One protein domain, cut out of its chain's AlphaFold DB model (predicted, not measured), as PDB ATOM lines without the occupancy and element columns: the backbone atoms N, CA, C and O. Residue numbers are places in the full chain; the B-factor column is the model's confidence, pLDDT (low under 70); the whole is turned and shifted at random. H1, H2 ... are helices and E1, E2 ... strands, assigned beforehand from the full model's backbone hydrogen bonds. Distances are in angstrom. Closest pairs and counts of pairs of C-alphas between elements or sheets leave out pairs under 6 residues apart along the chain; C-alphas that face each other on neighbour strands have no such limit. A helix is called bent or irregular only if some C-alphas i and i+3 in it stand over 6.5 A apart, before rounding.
ATOM      1  N   ASP A 345     493.387 622.224 462.653       89.19
ATOM      2  CA  ASP A 345     493.244 623.481 463.370       89.19
ATOM      3  C   ASP A 345     491.758 623.766 463.610       89.19
ATOM      4  O   ASP A 345     490.855 623.172 463.022       89.19
ATOM      5  N   GLN A 346     491.481 624.727 464.475       91.69
ATOM      6  CA  GLN A 346     490.148 625.195 464.783       91.69
ATOM      7  C   GLN A 346     490.135 626.719 464.832       91.69
ATOM      8  O   GLN A 346     491.062 627.359 465.342       91.69
ATOM      9  N   LEU A 347     489.060 627.312 464.307       95.50
ATOM     10  CA  LEU A 347     488.809 628.732 464.526       95.50
ATOM     11  C   LEU A 347     488.404 628.963 465.979       95.50
ATOM     12  O   LEU A 347     487.565 628.247 466.526       95.50
ATOM     13  N   LEU A 348     488.971 629.986 466.605       95.62
ATOM     14  CA  LEU A 348     488.718 630.325 468.000       95.62
ATOM     15  C   LEU A 348     488.409 631.812 468.133       95.62
ATOM     16  O   LEU A 348     489.249 632.652 467.821       95.62
ATOM     17  N   LEU A 349     487.222 632.136 468.641       95.00
ATOM     18  CA  LEU A 349     486.895 633.477 469.111       95.00
ATOM     19  C   LEU A 349     487.494 633.678 470.499       95.00
ATOM     20  O   LEU A 349     487.221 632.870 471.383       95.00
ATOM     21  N   ILE A 350     488.203 634.783 470.705       92.06
ATOM     22  CA  ILE A 350     488.575 635.292 472.028       92.06
ATOM     23  C   ILE A 350     488.041 636.714 472.169       92.06
ATOM     24  O   ILE A 350     488.507 637.621 471.480       92.06
ATOM     25  N   ALA A 351     487.082 636.917 473.068       87.62
ATOM     26  CA  ALA A 351     486.629 638.226 473.519       87.62
ATOM     27  C   ALA A 351     487.353 638.587 474.826       87.62
ATOM     28  O   ALA A 351     487.391 637.778 475.749       87.62
ATOM     29  N   GLY A 352     487.954 639.780 474.881       81.00
ATOM     30  CA  GLY A 352     488.869 640.190 475.961       81.00
ATOM     31  C   GLY A 352     490.335 640.291 475.516       81.00
ATOM     32  O   GLY A 352     491.249 640.126 476.319       81.00
ATOM     33  N   TRP A 353     490.592 640.544 474.226       85.38
ATOM     34  CA  TRP A 353     491.939 640.563 473.646       85.38
ATOM     35  C   TRP A 353     492.629 641.937 473.699       85.38
ATOM     36  O   TRP A 353     492.033 642.937 473.291       85.38
ATOM     37  N   PRO A 354     493.914 642.044 474.088       84.25
ATOM     38  CA  PRO A 354     494.855 640.958 474.376       84.25
ATOM     39  C   PRO A 354     494.708 640.374 475.784       84.25
ATOM     40  O   PRO A 354     494.352 641.083 476.718       84.25
ATOM     41  N   ILE A 355     495.082 639.104 475.934       88.12
ATOM     42  CA  ILE A 355     495.007 638.339 477.186       88.12
ATOM     43  C   ILE A 355     496.093 638.814 478.165       88.12
ATOM     44  O   ILE A 355     497.215 638.318 478.148       88.12
ATOM     45  N   ILE A 356     495.793 639.828 478.980       86.38
ATOM     46  CA  ILE A 356     496.787 640.468 479.868       86.38
ATOM     47  C   ILE A 356     496.463 640.375 481.364       86.38
ATOM     48  O   ILE A 356     497.262 640.833 482.195       86.38
ATOM     49  N   ASN A 357     495.312 639.804 481.715       85.06
ATOM     50  CA  ASN A 357     494.880 639.678 483.100       85.06
ATOM     51  C   ASN A 357     495.490 638.430 483.740       85.06
ATOM     52  O   ASN A 357     495.691 637.410 483.091       85.06
ATOM     53  N   GLU A 358     495.798 638.534 485.032       87.25
ATOM     54  CA  GLU A 358     496.400 637.442 485.801       87.25
ATOM     55  C   GLU A 358     495.551 636.157 485.824       87.25
ATOM     56  O   GLU A 358     496.136 635.090 485.639       87.25
ATOM     57  N   PRO A 359     494.205 636.221 485.953       86.50
ATOM     58  CA  PRO A 359     493.357 635.029 485.869       86.50
ATOM     59  C   PRO A 359     493.467 634.278 484.536       86.50
ATOM     60  O   PRO A 359     493.243 633.078 484.494       86.50
ATOM     61  N   ASP A 360     493.866 634.956 483.455       88.50
ATOM     62  CA  ASP A 360     493.948 634.375 482.110       88.50
ATOM     63  C   ASP A 360     495.376 633.949 481.730       88.50
ATOM     64  O   ASP A 360     495.670 633.671 480.563       88.50
ATOM     65  N   ARG A 361     496.295 633.889 482.709       88.94
ATOM     66  CA  ARG A 361     497.709 633.526 482.509       88.94
ATOM     67  C   ARG A 361     497.877 632.242 481.699       88.94
ATOM     68  O   ARG A 361     498.786 632.149 480.877       88.94
ATOM     69  N   GLU A 362     497.032 631.252 481.956       87.94
ATOM     70  CA  GLU A 362     497.166 629.909 481.392       87.94
ATOM     71  C   GLU A 362     496.711 629.803 479.939       87.94
ATOM     72  O   GLU A 362     497.173 628.915 479.225       87.94
ATOM     73  N   VAL A 363     495.897 630.750 479.469       92.06
ATOM     74  CA  VAL A 363     495.486 630.874 478.062       92.06
ATOM     75  C   VAL A 363     496.240 631.984 477.326       92.06
ATOM     76  O   VAL A 363     496.116 632.120 476.112       92.06
ATOM     77  N   ALA A 364     497.105 632.743 478.007       92.12
ATOM     78  CA  ALA A 364     497.886 633.821 477.396       92.12
ATOM     79  C   ALA A 364     498.817 633.349 476.261       92.12
ATOM     80  O   ALA A 364     499.179 634.146 475.391       92.12
ATOM     81  N   TYR A 365     499.166 632.056 476.213       91.06
ATOM     82  CA  TYR A 365     499.955 631.479 475.115       91.06
ATOM     83  C   TYR A 365     499.255 631.581 473.761       91.06
ATOM     84  O   TYR A 365     499.924 631.522 472.731       91.06
ATOM     85  N   LEU A 366     497.933 631.782 473.737       92.81
ATOM     86  CA  LEU A 366     497.178 631.981 472.504       92.81
ATOM     87  C   LEU A 366     497.657 633.209 471.712       92.81
ATOM     88  O   LEU A 366     497.448 633.279 470.505       92.81
ATOM     89  N   THR A 367     498.356 634.147 472.364       89.31
ATOM     90  CA  THR A 367     498.992 635.313 471.723       89.31
ATOM     91  C   THR A 367     500.076 634.974 470.705       89.31
ATOM     92  O   THR A 367     500.449 635.845 469.920       89.31
ATOM     93  N   GLN A 368     500.551 633.727 470.669       88.38
ATOM     94  CA  GLN A 368     501.485 633.255 469.647       88.38
ATOM     95  C   GLN A 368     500.823 632.963 468.298       88.38
ATOM     96  O   GLN A 368     501.508 632.931 467.278       88.38
ATOM     97  N   TYR A 369     499.509 632.728 468.288       90.25
ATOM     98  CA  TYR A 369     498.788 632.354 467.079       90.25
ATOM     99  C   TYR A 369     498.362 633.587 466.274       90.25
ATOM    100  O   TYR A 369     498.078 634.645 466.848       90.25
ATOM    101  N   PRO A 370     498.303 633.474 464.936       87.50
ATOM    102  CA  PRO A 370     497.930 634.589 464.083       87.50
ATOM    103  C   PRO A 370     496.476 635.012 464.324       87.50
ATOM    104  O   PRO A 370     495.552 634.195 464.313       87.50
ATOM    105  N   VAL A 371     496.278 636.320 464.491       91.88
ATOM    106  CA  VAL A 371     494.953 636.948 464.493       91.88
ATOM    107  C   VAL A 371     494.477 637.066 463.050       91.88
ATOM    108  O   VAL A 371     495.052 637.831 462.278       91.88
ATOM    109  N   LEU A 372     493.424 636.328 462.700       92.88
ATOM    110  CA  LEU A 372     492.810 636.373 461.371       92.88
ATOM    111  C   LEU A 372     491.942 637.619 461.199       92.88
ATOM    112  O   LEU A 372     492.016 638.307 460.187       92.88
ATOM    113  N   ALA A 373     491.142 637.931 462.217       91.56
ATOM    114  CA  ALA A 373     490.296 639.114 462.246       91.56
ATOM    115  C   ALA A 373     490.184 639.667 463.665       91.56
ATOM    116  O   ALA A 373     490.349 638.945 464.651       91.56
ATOM    117  N   ARG A 374     489.877 640.961 463.760       89.50
ATOM    118  CA  ARG A 374     489.660 641.671 465.023       89.50
ATOM    119  C   ARG A 374     488.488 642.632 464.887       89.50
ATOM    120  O   ARG A 374     488.386 643.324 463.880       89.50
ATOM    121  N   ALA A 375     487.662 642.732 465.918       86.62
ATOM    122  CA  ALA A 375     486.587 643.712 465.987       86.62
ATOM    123  C   ALA A 375     486.407 644.230 467.414       86.62
ATOM    124  O   ALA A 375     486.785 643.573 468.386       86.62
ATOM    125  N   VAL A 376     485.863 645.439 467.529       81.88
ATOM    126  CA  VAL A 376     485.505 646.017 468.827       81.88
ATOM    127  C   VAL A 376     484.269 645.287 469.347       81.88
ATOM    128  O   VAL A 376     483.313 645.088 468.602       81.88
ATOM    129  N   ILE A 377     484.283 644.890 470.615       77.69
ATOM    130  CA  ILE A 377     483.131 644.289 471.287       77.69
ATOM    131  C   ILE A 377     482.055 645.365 471.447       77.69
ATOM    132  O   ILE A 377     482.333 646.465 471.924       77.69
ATOM    133  N   THR A 378     480.819 645.056 471.065       70.69
ATOM    134  CA  THR A 378     479.675 645.946 471.299       70.69
ATOM    135  C   THR A 378     478.643 645.205 472.127       70.69
ATOM    136  O   THR A 378     478.176 644.140 471.713       70.69
ATOM    137  N   SER A 379     478.271 645.750 473.282       60.56
ATOM    138  CA  SER A 379     477.209 645.167 474.092       60.56
ATOM    139  C   SER A 379     475.880 645.202 473.337       60.56
ATOM    140  O   SER A 379     475.493 646.200 472.721       60.56
ATOM    141  N   ARG A 380     475.175 644.069 473.368       58.81
ATOM    142  CA  ARG A 380     473.778 643.982 472.944       58.81
ATOM    143  C   ARG A 380     472.915 644.344 474.148       58.81
ATOM    144  O   ARG A 380     473.175 643.857 475.243       58.81
ATOM    145  N   TYR A 381     471.838 645.099 473.934       45.72
ATOM    146  CA  TYR A 381     470.873 645.496 474.978       45.72
ATOM    147  C   TYR A 381     470.219 644.304 475.723       45.72
ATOM    148  O   TYR A 381     469.538 644.473 476.731       45.72
ATOM    149  N   ARG A 382     470.420 643.067 475.248       41.81
ATOM    150  CA  ARG A 382     469.969 641.835 475.904       41.81
ATOM    151  C   ARG A 382     470.999 640.723 475.698       41.81
ATOM    152  O   ARG A 382     470.949 640.093 474.651       41.81
ATOM    153  N   HIS A 383     471.919 640.483 476.637       40.16
ATOM    154  CA  HIS A 383     472.408 639.135 476.997       40.16
ATOM    155  C   HIS A 383     473.439 639.162 478.153       40.16
ATOM    156  O   HIS A 383     474.140 640.155 478.317       40.16
ATOM    157  N   PRO A 384     473.545 638.065 478.936       39.47
ATOM    158  CA  PRO A 384     474.317 637.947 480.177       39.47
ATOM    159  C   PRO A 384     475.778 637.551 479.909       39.47
ATOM    160  O   PRO A 384     476.282 636.594 480.493       39.47
ATOM    161  N   GLN A 385     476.440 638.203 478.952       47.69
ATOM    162  CA  GLN A 385     477.874 637.978 478.756       47.69
ATOM    163  C   GLN A 385     478.657 638.869 479.724       47.69
ATOM    164  O   GLN A 385     478.231 640.004 479.947       47.69
ATOM    165  N   PRO A 386     479.757 638.371 480.318       45.16
ATOM    166  CA  PRO A 386     480.562 639.177 481.222       45.16
ATOM    167  C   PRO A 386     481.032 640.430 480.488       45.16
ATOM    168  O   PRO A 386     481.518 640.356 479.357       45.16
ATOM    169  N   GLU A 387     480.838 641.585 481.121       50.12
ATOM    170  CA  GLU A 387     481.355 642.859 480.644       50.12
ATOM    171  C   GLU A 387     482.886 642.775 480.651       50.12
ATOM    172  O   GLU A 387     483.478 642.639 481.723       50.12
ATOM    173  N   PRO A 388     483.578 642.874 479.504       49.72
ATOM    174  CA  PRO A 388     485.030 642.937 479.501       49.72
ATOM    175  C   PRO A 388     485.437 644.330 480.002       49.72
ATOM    176  O   PRO A 388     485.697 645.238 479.215       49.72
ATOM    177  N   GLN A 389     485.480 644.524 481.323       50.22
ATOM    178  CA  GLN A 389     485.602 645.842 481.974       50.22
ATOM    179  C   GLN A 389     486.926 646.585 481.684       50.22
ATOM    180  O   GLN A 389     487.150 647.684 482.189       50.22
ATOM    181  N   SER A 390     487.834 646.026 480.876       51.75
ATOM    182  CA  SER A 390     489.147 646.634 480.612       51.75
ATOM    183  C   SER A 390     489.750 646.398 479.220       51.75
ATOM    184  O   SER A 390     490.793 646.998 478.909       51.75
ATOM    185  N   ILE A 391     489.152 645.550 478.369       64.69
ATOM    186  CA  ILE A 391     489.777 645.127 477.106       64.69
ATOM    187  C   ILE A 391     488.753 644.993 475.968       64.69
ATOM    188  O   ILE A 391     487.883 644.132 476.031       64.69
ATOM    189  N   PRO A 392     488.865 645.795 474.893       70.56
ATOM    190  CA  PRO A 392     487.725 646.017 474.014       70.56
ATOM    191  C   PRO A 392     487.625 645.113 472.788       70.56
ATOM    192  O   PRO A 392     486.706 645.296 471.993       70.56
ATOM    193  N   TRP A 393     488.579 644.212 472.558       82.50
ATOM    194  CA  TRP A 393     488.653 643.494 471.289       82.50
ATOM    195  C   TRP A 393     488.174 642.056 471.408       82.50
ATOM    196  O   TRP A 393     488.535 641.334 472.340       82.50
ATOM    197  N   ALA A 394     487.419 641.645 470.397       88.62
ATOM    198  CA  ALA A 394     487.264 640.258 470.023       88.62
ATOM    199  C   ALA A 394     488.201 639.957 468.853       88.62
ATOM    200  O   ALA A 394     488.312 640.752 467.915       88.62
ATOM    201  N   VAL A 395     488.881 638.818 468.909       92.69
ATOM    202  CA  VAL A 395     489.723 638.318 467.821       92.69
ATOM    203  C   VAL A 395     489.306 636.916 467.432       92.69
ATOM    204  O   VAL A 395     488.844 636.147 468.274       92.69
ATOM    205  N   VAL A 396     489.502 636.583 466.162       95.81
ATOM    206  CA  VAL A 396     489.450 635.203 465.685       95.81
ATOM    207  C   VAL A 396     490.870 634.734 465.423       95.81
ATOM    208  O   VAL A 396     491.620 635.378 464.686       95.81
ATOM    209  N   LEU A 397     491.227 633.620 466.044       95.44
ATOM    210  CA  LEU A 397     492.506 632.945 465.896       95.44
ATOM    211  C   LEU A 397     492.315 631.650 465.113       95.44
ATOM    212  O   LEU A 397     491.265 631.012 465.193       95.44
ATOM    213  N   ARG A 398     493.373 631.238 464.421       93.31
ATOM    214  CA  ARG A 398     493.561 629.866 463.952       93.31
ATOM    215  C   ARG A 398     494.499 629.173 464.928       93.31
ATOM    216  O   ARG A 398     495.643 629.602 465.064       93.31
ATOM    217  N   VAL A 399     494.012 628.153 465.624       91.38
ATOM    218  CA  VAL A 399     494.785 627.459 466.662       91.38
ATOM    219  C   VAL A 399     494.612 625.949 466.533       91.38
ATOM    220  O   VAL A 399     493.584 625.514 466.028       91.38
ATOM    221  N   PRO A 400     495.540 625.129 467.041       88.62
ATOM    222  CA  PRO A 400     495.310 623.693 467.156       88.62
ATOM    223  C   PRO A 400     494.044 623.387 467.970       88.62
ATOM    224  O   PRO A 400     493.761 624.080 468.954       88.62
ATOM    225  N   ALA A 401     493.320 622.316 467.631       86.62
ATOM    226  CA  ALA A 401     492.072 621.941 468.310       86.62
ATOM    227  C   ALA A 401     492.205 621.858 469.845       86.62
ATOM    228  O   ALA A 401     491.329 622.315 470.581       86.62
ATOM    229  N   PHE A 402     493.339 621.363 470.357       83.88
ATOM    230  CA  PHE A 402     493.578 621.306 471.803       83.88
ATOM    231  C   PHE A 402     493.606 622.694 472.462       83.88
ATOM    232  O   PHE A 402     493.136 622.853 473.591       83.88
ATOM    233  N   ALA A 403     494.145 623.700 471.768       88.94
ATOM    234  CA  ALA A 403     494.253 625.060 472.274       88.94
ATOM    235  C   ALA A 403     492.885 625.747 472.277       88.94
ATOM    236  O   ALA A 403     492.541 626.429 473.244       88.94
ATOM    237  N   ALA A 404     492.078 625.499 471.239       90.69
ATOM    238  CA  ALA A 404     490.685 625.930 471.189       90.69
ATOM    239  C   ALA A 404     489.856 625.285 472.311       90.69
ATOM    240  O   ALA A 404     489.117 625.979 473.008       90.69
ATOM    241  N   GLY A 405     490.043 623.981 472.539       88.50
ATOM    242  CA  GLY A 405     489.398 623.244 473.622       88.50
ATOM    243  C   GLY A 405     489.800 623.734 475.016       88.50
ATOM    244  O   GLY A 405     488.937 623.849 475.879       88.50
ATOM    245  N   HIS A 406     491.078 624.055 475.241       90.25
ATOM    246  CA  HIS A 406     491.529 624.651 476.503       90.25
ATOM    247  C   HIS A 406     490.906 626.031 476.717       90.25
ATOM    248  O   HIS A 406     490.325 626.281 477.765       90.25
ATOM    249  N   ALA A 407     490.963 626.903 475.707       91.69
ATOM    250  CA  ALA A 407     490.399 628.242 475.804       91.69
ATOM    251  C   ALA A 407     488.899 628.216 476.123       91.69
ATOM    252  O   ALA A 407     488.446 628.988 476.955       91.69
ATOM    253  N   ALA A 408     488.139 627.320 475.486       90.44
ATOM    254  CA  ALA A 408     486.701 627.185 475.710       90.44
ATOM    255  C   ALA A 408     486.334 626.585 477.079       90.44
ATOM    256  O   ALA A 408     485.245 626.866 477.578       90.44
ATOM    257  N   ALA A 409     487.215 625.769 477.667       89.06
ATOM    258  CA  ALA A 409     487.053 625.256 479.028       89.06
ATOM    259  C   ALA A 409     487.469 626.287 480.093       89.06
ATOM    260  O   ALA A 409     486.956 626.251 481.207       89.06
ATOM    261  N   HIS A 410     488.377 627.209 479.759       89.25
ATOM    262  CA  HIS A 410     488.840 628.254 480.670       89.25
ATOM    263  C   HIS A 410     487.706 629.226 481.016       89.25
ATOM    264  O   HIS A 410     487.119 629.872 480.144       89.25
ATOM    265  N   HIS A 411     487.419 629.357 482.309       80.44
ATOM    266  CA  HIS A 411     486.366 630.225 482.826       80.44
ATOM    267  C   HIS A 411     486.971 631.420 483.569       80.44
ATOM    268  O   HIS A 411     487.679 631.259 484.560       80.44
ATOM    269  N   SER A 412     486.675 632.632 483.097       79.31
ATOM    270  CA  SER A 412     487.154 633.889 483.675       79.31
ATOM    271  C   SER A 412     486.152 635.009 483.410       79.31
ATOM    272  O   SER A 412     485.507 635.038 482.364       79.31
ATOM    273  N   ASP A 413     486.058 635.965 484.333       75.75
ATOM    274  CA  ASP A 413     485.221 637.161 484.166       75.75
ATOM    275  C   ASP A 413     485.784 638.129 483.110       75.75
ATOM    276  O   ASP A 413     485.094 639.037 482.653       75.75
ATOM    277  N   TYR A 414     487.051 637.958 482.719       75.94
ATOM    278  CA  TYR A 414     487.763 638.880 481.832       75.94
ATOM    279  C   TYR A 414     487.872 638.401 480.386       75.94
ATOM    280  O   TYR A 414     488.201 639.200 479.502       75.94
ATOM    281  N   LEU A 415     487.640 637.111 480.149       83.25
ATOM    282  CA  LEU A 415     487.863 636.474 478.863       83.25
ATOM    283  C   LEU A 415     486.730 635.506 478.550       83.25
ATOM    284  O   LEU A 415     486.384 634.644 479.350       83.25
ATOM    285  N   TYR A 416     486.201 635.619 477.337       86.81
ATOM    286  CA  TYR A 416     485.257 634.662 476.784       86.81
ATOM    287  C   TYR A 416     485.847 634.023 475.531       86.81
ATOM    288  O   TYR A 416     486.287 634.720 474.616       86.81
ATOM    289  N   ALA A 417     485.817 632.695 475.477       90.25
ATOM    290  CA  ALA A 417     486.290 631.924 474.344       90.25
ATOM    291  C   ALA A 417     485.157 631.105 473.720       90.25
ATOM    292  O   ALA A 417     484.311 630.549 474.421       90.25
ATOM    293  N   LYS A 418     485.149 631.003 472.389       92.25
ATOM    294  CA  LYS A 418     484.195 630.158 471.664       92.25
ATOM    295  C   LYS A 418     484.854 629.470 470.480       92.25
ATOM    296  O   LYS A 418     485.417 630.125 469.605       92.25
ATOM    297  N   THR A 419     484.722 628.151 470.430       92.88
ATOM    298  CA  THR A 419     485.167 627.321 469.310       92.88
ATOM    299  C   THR A 419     484.282 627.523 468.079       92.88
ATOM    300  O   THR A 419     483.052 627.532 468.180       92.88
ATOM    301  N   GLY A 420     484.911 627.659 466.917       91.75
ATOM    302  CA  GLY A 420     484.288 627.652 465.599       91.75
ATOM    303  C   GLY A 420     484.508 626.332 464.860       91.75
ATOM    304  O   GLY A 420     484.736 625.284 465.470       91.75
ATOM    305  N   VAL A 421     484.422 626.403 463.531       91.94
ATOM    306  CA  VAL A 421     484.618 625.260 462.630       91.94
ATOM    307  C   VAL A 421     486.059 624.738 462.675       91.94
ATOM    308  O   VAL A 421     487.000 625.498 462.930       91.94
ATOM    309  N   ALA A 422     486.213 623.436 462.436       90.62
ATOM    310  CA  ALA A 422     487.512 622.818 462.192       90.62
ATOM    311  C   ALA A 422     488.032 623.232 460.807       90.62
ATOM    312  O   ALA A 422     487.249 623.386 459.867       90.62
ATOM    313  N   VAL A 423     489.343 623.419 460.693       88.94
ATOM    314  CA  VAL A 423     490.023 623.864 459.476       88.94
ATOM    315  C   VAL A 423     491.242 622.970 459.236       88.94
ATOM    316  O   VAL A 423     492.034 622.778 460.160       88.94
ATOM    317  N   PRO A 424     491.460 622.465 458.009       85.38
ATOM    318  CA  PRO A 424     492.665 621.697 457.696       85.38
ATOM    319  C   PRO A 424     493.927 622.525 457.966       85.38
ATOM    320  O   PRO A 424     493.979 623.679 457.538       85.38
ATOM    321  N   HIS A 425     494.954 621.958 458.611       80.75
ATOM    322  CA  HIS A 425     496.159 622.685 459.062       80.75
ATOM    323  C   HIS A 425     496.887 623.510 457.975       80.75
ATOM    324  O   HIS A 425     497.356 624.612 458.242       80.75
ATOM    325  N   ASP A 426     496.886 623.046 456.724       81.19
ATOM    326  CA  ASP A 426     497.469 623.775 455.580       81.19
ATOM    327  C   ASP A 426     496.408 624.349 454.620       81.19
ATOM    328  O   ASP A 426     496.717 624.859 453.541       81.19
ATOM    329  N   GLY A 427     495.129 624.253 454.990       82.25
ATOM    330  CA  GLY A 427     494.006 624.725 454.191       82.25
ATOM    331  C   GLY A 427     493.772 626.235 454.315       82.25
ATOM    332  O   GLY A 427     494.105 626.836 455.347       82.25
ATOM    333  N   PRO A 428     493.173 626.868 453.289       87.44
ATOM    334  CA  PRO A 428     492.697 628.240 453.402       87.44
ATOM    335  C   PRO A 428     491.584 628.331 454.455       87.44
ATOM    336  O   PRO A 428     490.778 627.413 454.603       87.44
ATOM    337  N   VAL A 429     491.533 629.457 455.167       89.50
ATOM    338  CA  VAL A 429     490.410 629.790 456.049       89.50
ATOM    339  C   VAL A 429     489.387 630.580 455.238       89.50
ATOM    340  O   VAL A 429     489.761 631.537 454.563       89.50
ATOM    341  N   ASP A 430     488.111 630.200 455.312       90.50
ATOM    342  CA  ASP A 430     487.026 630.984 454.723       90.50
ATOM    343  C   ASP A 430     486.752 632.234 455.580       90.50
ATOM    344  O   ASP A 430     486.400 632.145 456.762       90.50
ATOM    345  N   ASP A 431     486.886 633.419 454.979       89.00
ATOM    346  CA  ASP A 431     486.585 634.695 455.632       89.00
ATOM    347  C   ASP A 431     485.136 634.753 456.147       89.00
ATOM    348  O   ASP A 431     484.854 635.434 457.139       89.00
ATOM    349  N   ARG A 432     484.203 634.023 455.520       87.12
ATOM    350  CA  ARG A 432     482.811 633.927 455.971       87.12
ATOM    351  C   ARG A 432     482.700 633.256 457.336       87.12
ATOM    352  O   ARG A 432     481.912 633.720 458.167       87.12
ATOM    353  N   ASP A 433     483.481 632.211 457.595       91.00
ATOM    354  CA  ASP A 433     483.486 631.513 458.885       91.00
ATOM    355  C   ASP A 433     484.087 632.397 459.978       91.00
ATOM    356  O   ASP A 433     483.537 632.501 461.078       91.00
ATOM    357  N   VAL A 434     485.153 633.132 459.644       92.81
ATOM    358  CA  VAL A 434     485.770 634.130 460.529       92.81
ATOM    359  C   VAL A 434     484.766 635.225 460.905       92.81
ATOM    360  O   VAL A 434     484.564 635.499 462.092       92.81
ATOM    361  N   ARG A 435     484.074 635.820 459.921       88.94
ATOM    362  CA  ARG A 435     483.042 636.845 460.168       88.94
ATOM    363  C   ARG A 435     481.868 636.291 460.975       88.94
ATOM    364  O   ARG A 435     481.405 636.942 461.913       88.94
ATOM    365  N   THR A 436     481.406 635.084 460.652       88.19
ATOM    366  CA  THR A 436     480.302 634.417 461.360       88.19
ATOM    367  C   THR A 436     480.638 634.174 462.827       88.19
ATOM    368  O   THR A 436     479.788 634.382 463.694       88.19
ATOM    369  N   LEU A 437     481.882 633.795 463.123       90.94
ATOM    370  CA  LEU A 437     482.350 633.569 464.483       90.94
ATOM    371  C   LEU A 437     482.542 634.880 465.272       90.94
ATOM    372  O   LEU A 437     482.294 634.898 466.477       90.94
ATOM    373  N   LEU A 438     482.924 635.978 464.612       88.75
ATOM    374  CA  LEU A 438     483.176 637.286 465.238       88.75
ATOM    375  C   LEU A 438     481.894 638.098 465.519       88.75
ATOM    376  O   LEU A 438     481.809 638.816 466.521       88.75
ATOM    377  N   ARG A 439     480.868 637.961 464.669       85.12
ATOM    378  CA  ARG A 439     479.602 638.724 464.726       85.12
ATOM    379  C   ARG A 439     478.839 638.642 466.064       85.12
ATOM    380  O   ARG A 439     478.271 639.656 466.479       85.12
ATOM    381  N   PRO A 440     478.802 637.505 466.790       81.50
ATOM    382  CA  PRO A 440     478.178 637.443 468.111       81.50
ATOM    383  C   PRO A 440     478.772 638.433 469.120       81.50
ATOM    384  O   PRO A 440     478.004 639.028 469.871       81.50
ATOM    385  N   ALA A 441     480.093 638.642 469.097       81.19
ATOM    386  CA  ALA A 441     480.793 639.539 470.023       81.19
ATOM    387  C   ALA A 441     480.809 641.001 469.546       81.19
ATOM    388  O   ALA A 441     480.659 641.923 470.345       81.19
ATOM    389  N   ALA A 442     480.989 641.222 468.242       80.06
ATOM    390  CA  ALA A 442     481.129 642.565 467.680       80.06
ATOM    391  C   ALA A 442     479.801 643.246 467.332       80.06
ATOM    392  O   ALA A 442     479.783 644.449 467.107       80.06
ATOM    393  N   GLY A 443     478.704 642.483 467.219       79.81
ATOM    394  CA  GLY A 443     477.423 642.973 466.712       79.81
ATOM    395  C   GLY A 443     477.485 643.293 465.216       79.81
ATOM    396  O   GLY A 443     476.922 642.558 464.410       79.81
ATOM    397  N   TYR A 444     478.200 644.358 464.862       83.75
ATOM    398  CA  TYR A 444     478.413 644.843 463.503       83.75
ATOM    399  C   TYR A 444     479.891 644.799 463.114       83.75
ATOM    400  O   TYR A 444     480.761 645.205 463.888       83.75
TER     401      TYR A 444
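Overview. This is residues 345 to 444 of the 580 residues of an uncharacterized protein of Actinoplanes sp. ATCC 53533 (UniProt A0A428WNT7). A strongly twisted sheet of four strands is sandwiched between helices: H3 covers one face, H2 packs on the other, and the short H1 is on H2's face beside the strands. E1 and E3 form the middle of the sheet, and a long stretch without a named element, residues 377 to 392, joins E2 to E3. The printed part has 100 residues with three named helices and four named strands, in the order E1 H1 E2 E3 H2 E4 H3; the sheet, E2 E3 E1 E4, is antiparallel throughout, and the class is mixed. The whole is compact, with a radius of gyration of the C-alphas of 12.6 A and spans of 36 by 30 by 18 A.

Arrangement. E1, residues 345 to 353, is an inner strand. H1, residues 364 to 368, is on the sheet over none of its strands, at a height of 6.7 A from a local plane fitted to just 6 C-alphas. E2, residues 371 to 376, is an edge strand and forms a hairpin with E3, residues 393 to 400; N 372 and O 396 are 2.8 A apart, within hydrogen-bond range. E3 is also antiparallel to E1, with N 348 and O 397 at 2.9 A. E1, H1 and E2 make a split strand-helix-strand unit, two strands running the same way with E3 between them, and its crossover is right-handed. H2, residues 401 to 409, is on the same face as H1, at a height of 7.9 A; the two are close but not clearly touching, with the closest C-alphas, Leu 366 and Ala 403, 7.5 A apart. It lies over E1 and only just, with 3 C-alphas, over E4, residues 416 to 424, the other edge strand. On the local plane H2 and E1 stand at 32 degrees, only just slantwise. E3, H2 and E4 form a second split strand-helix-strand unit, with E1 between its two strands in the sheet, and its crossover is right-handed. E4 pairs with E1, N 420 and O 347 being 2.7 A apart, and bends by 57 degrees at residue 421. H3, residues 431 to 442, is on the opposite face, giving three layers, helices on both faces of a sheet; its closest C-alpha pair with E2 is Val 376 and Ala 442, 5.7 A. H2 and H3 are apart. Every O i to N i+4 pair is within hydrogen-bond range in H2, 6 of 8 in H3, and 0 of 1 in H1, where 2 of 2 O i to N i+3 pairs are.

Along the chain. E1 begins at C-alpha 345, (493.244, 623.481, 463.370), and is 20.0 A long. E3 measures 21.3 A, and E4 24.2 A, ending at C-alpha 424, (492.665, 621.697, 457.696). H2 is 12.3 A long. H3 is 15.4 A long, ends at C-alpha 442, (481.129, 642.565, 467.680), and is irregular, but only just: C-alphas 437 and 440 are 6.8 A apart.

Size, cuts and confidence. The C-alphas farthest apart, Tyr 381 and Asp 426, are 39.4 A apart. The printed part has no cut, and the link from E2 to E3 is long, with 16 residues. Mean pLDDT of the printed part is 82.6; residues 379 to 391 are under 70.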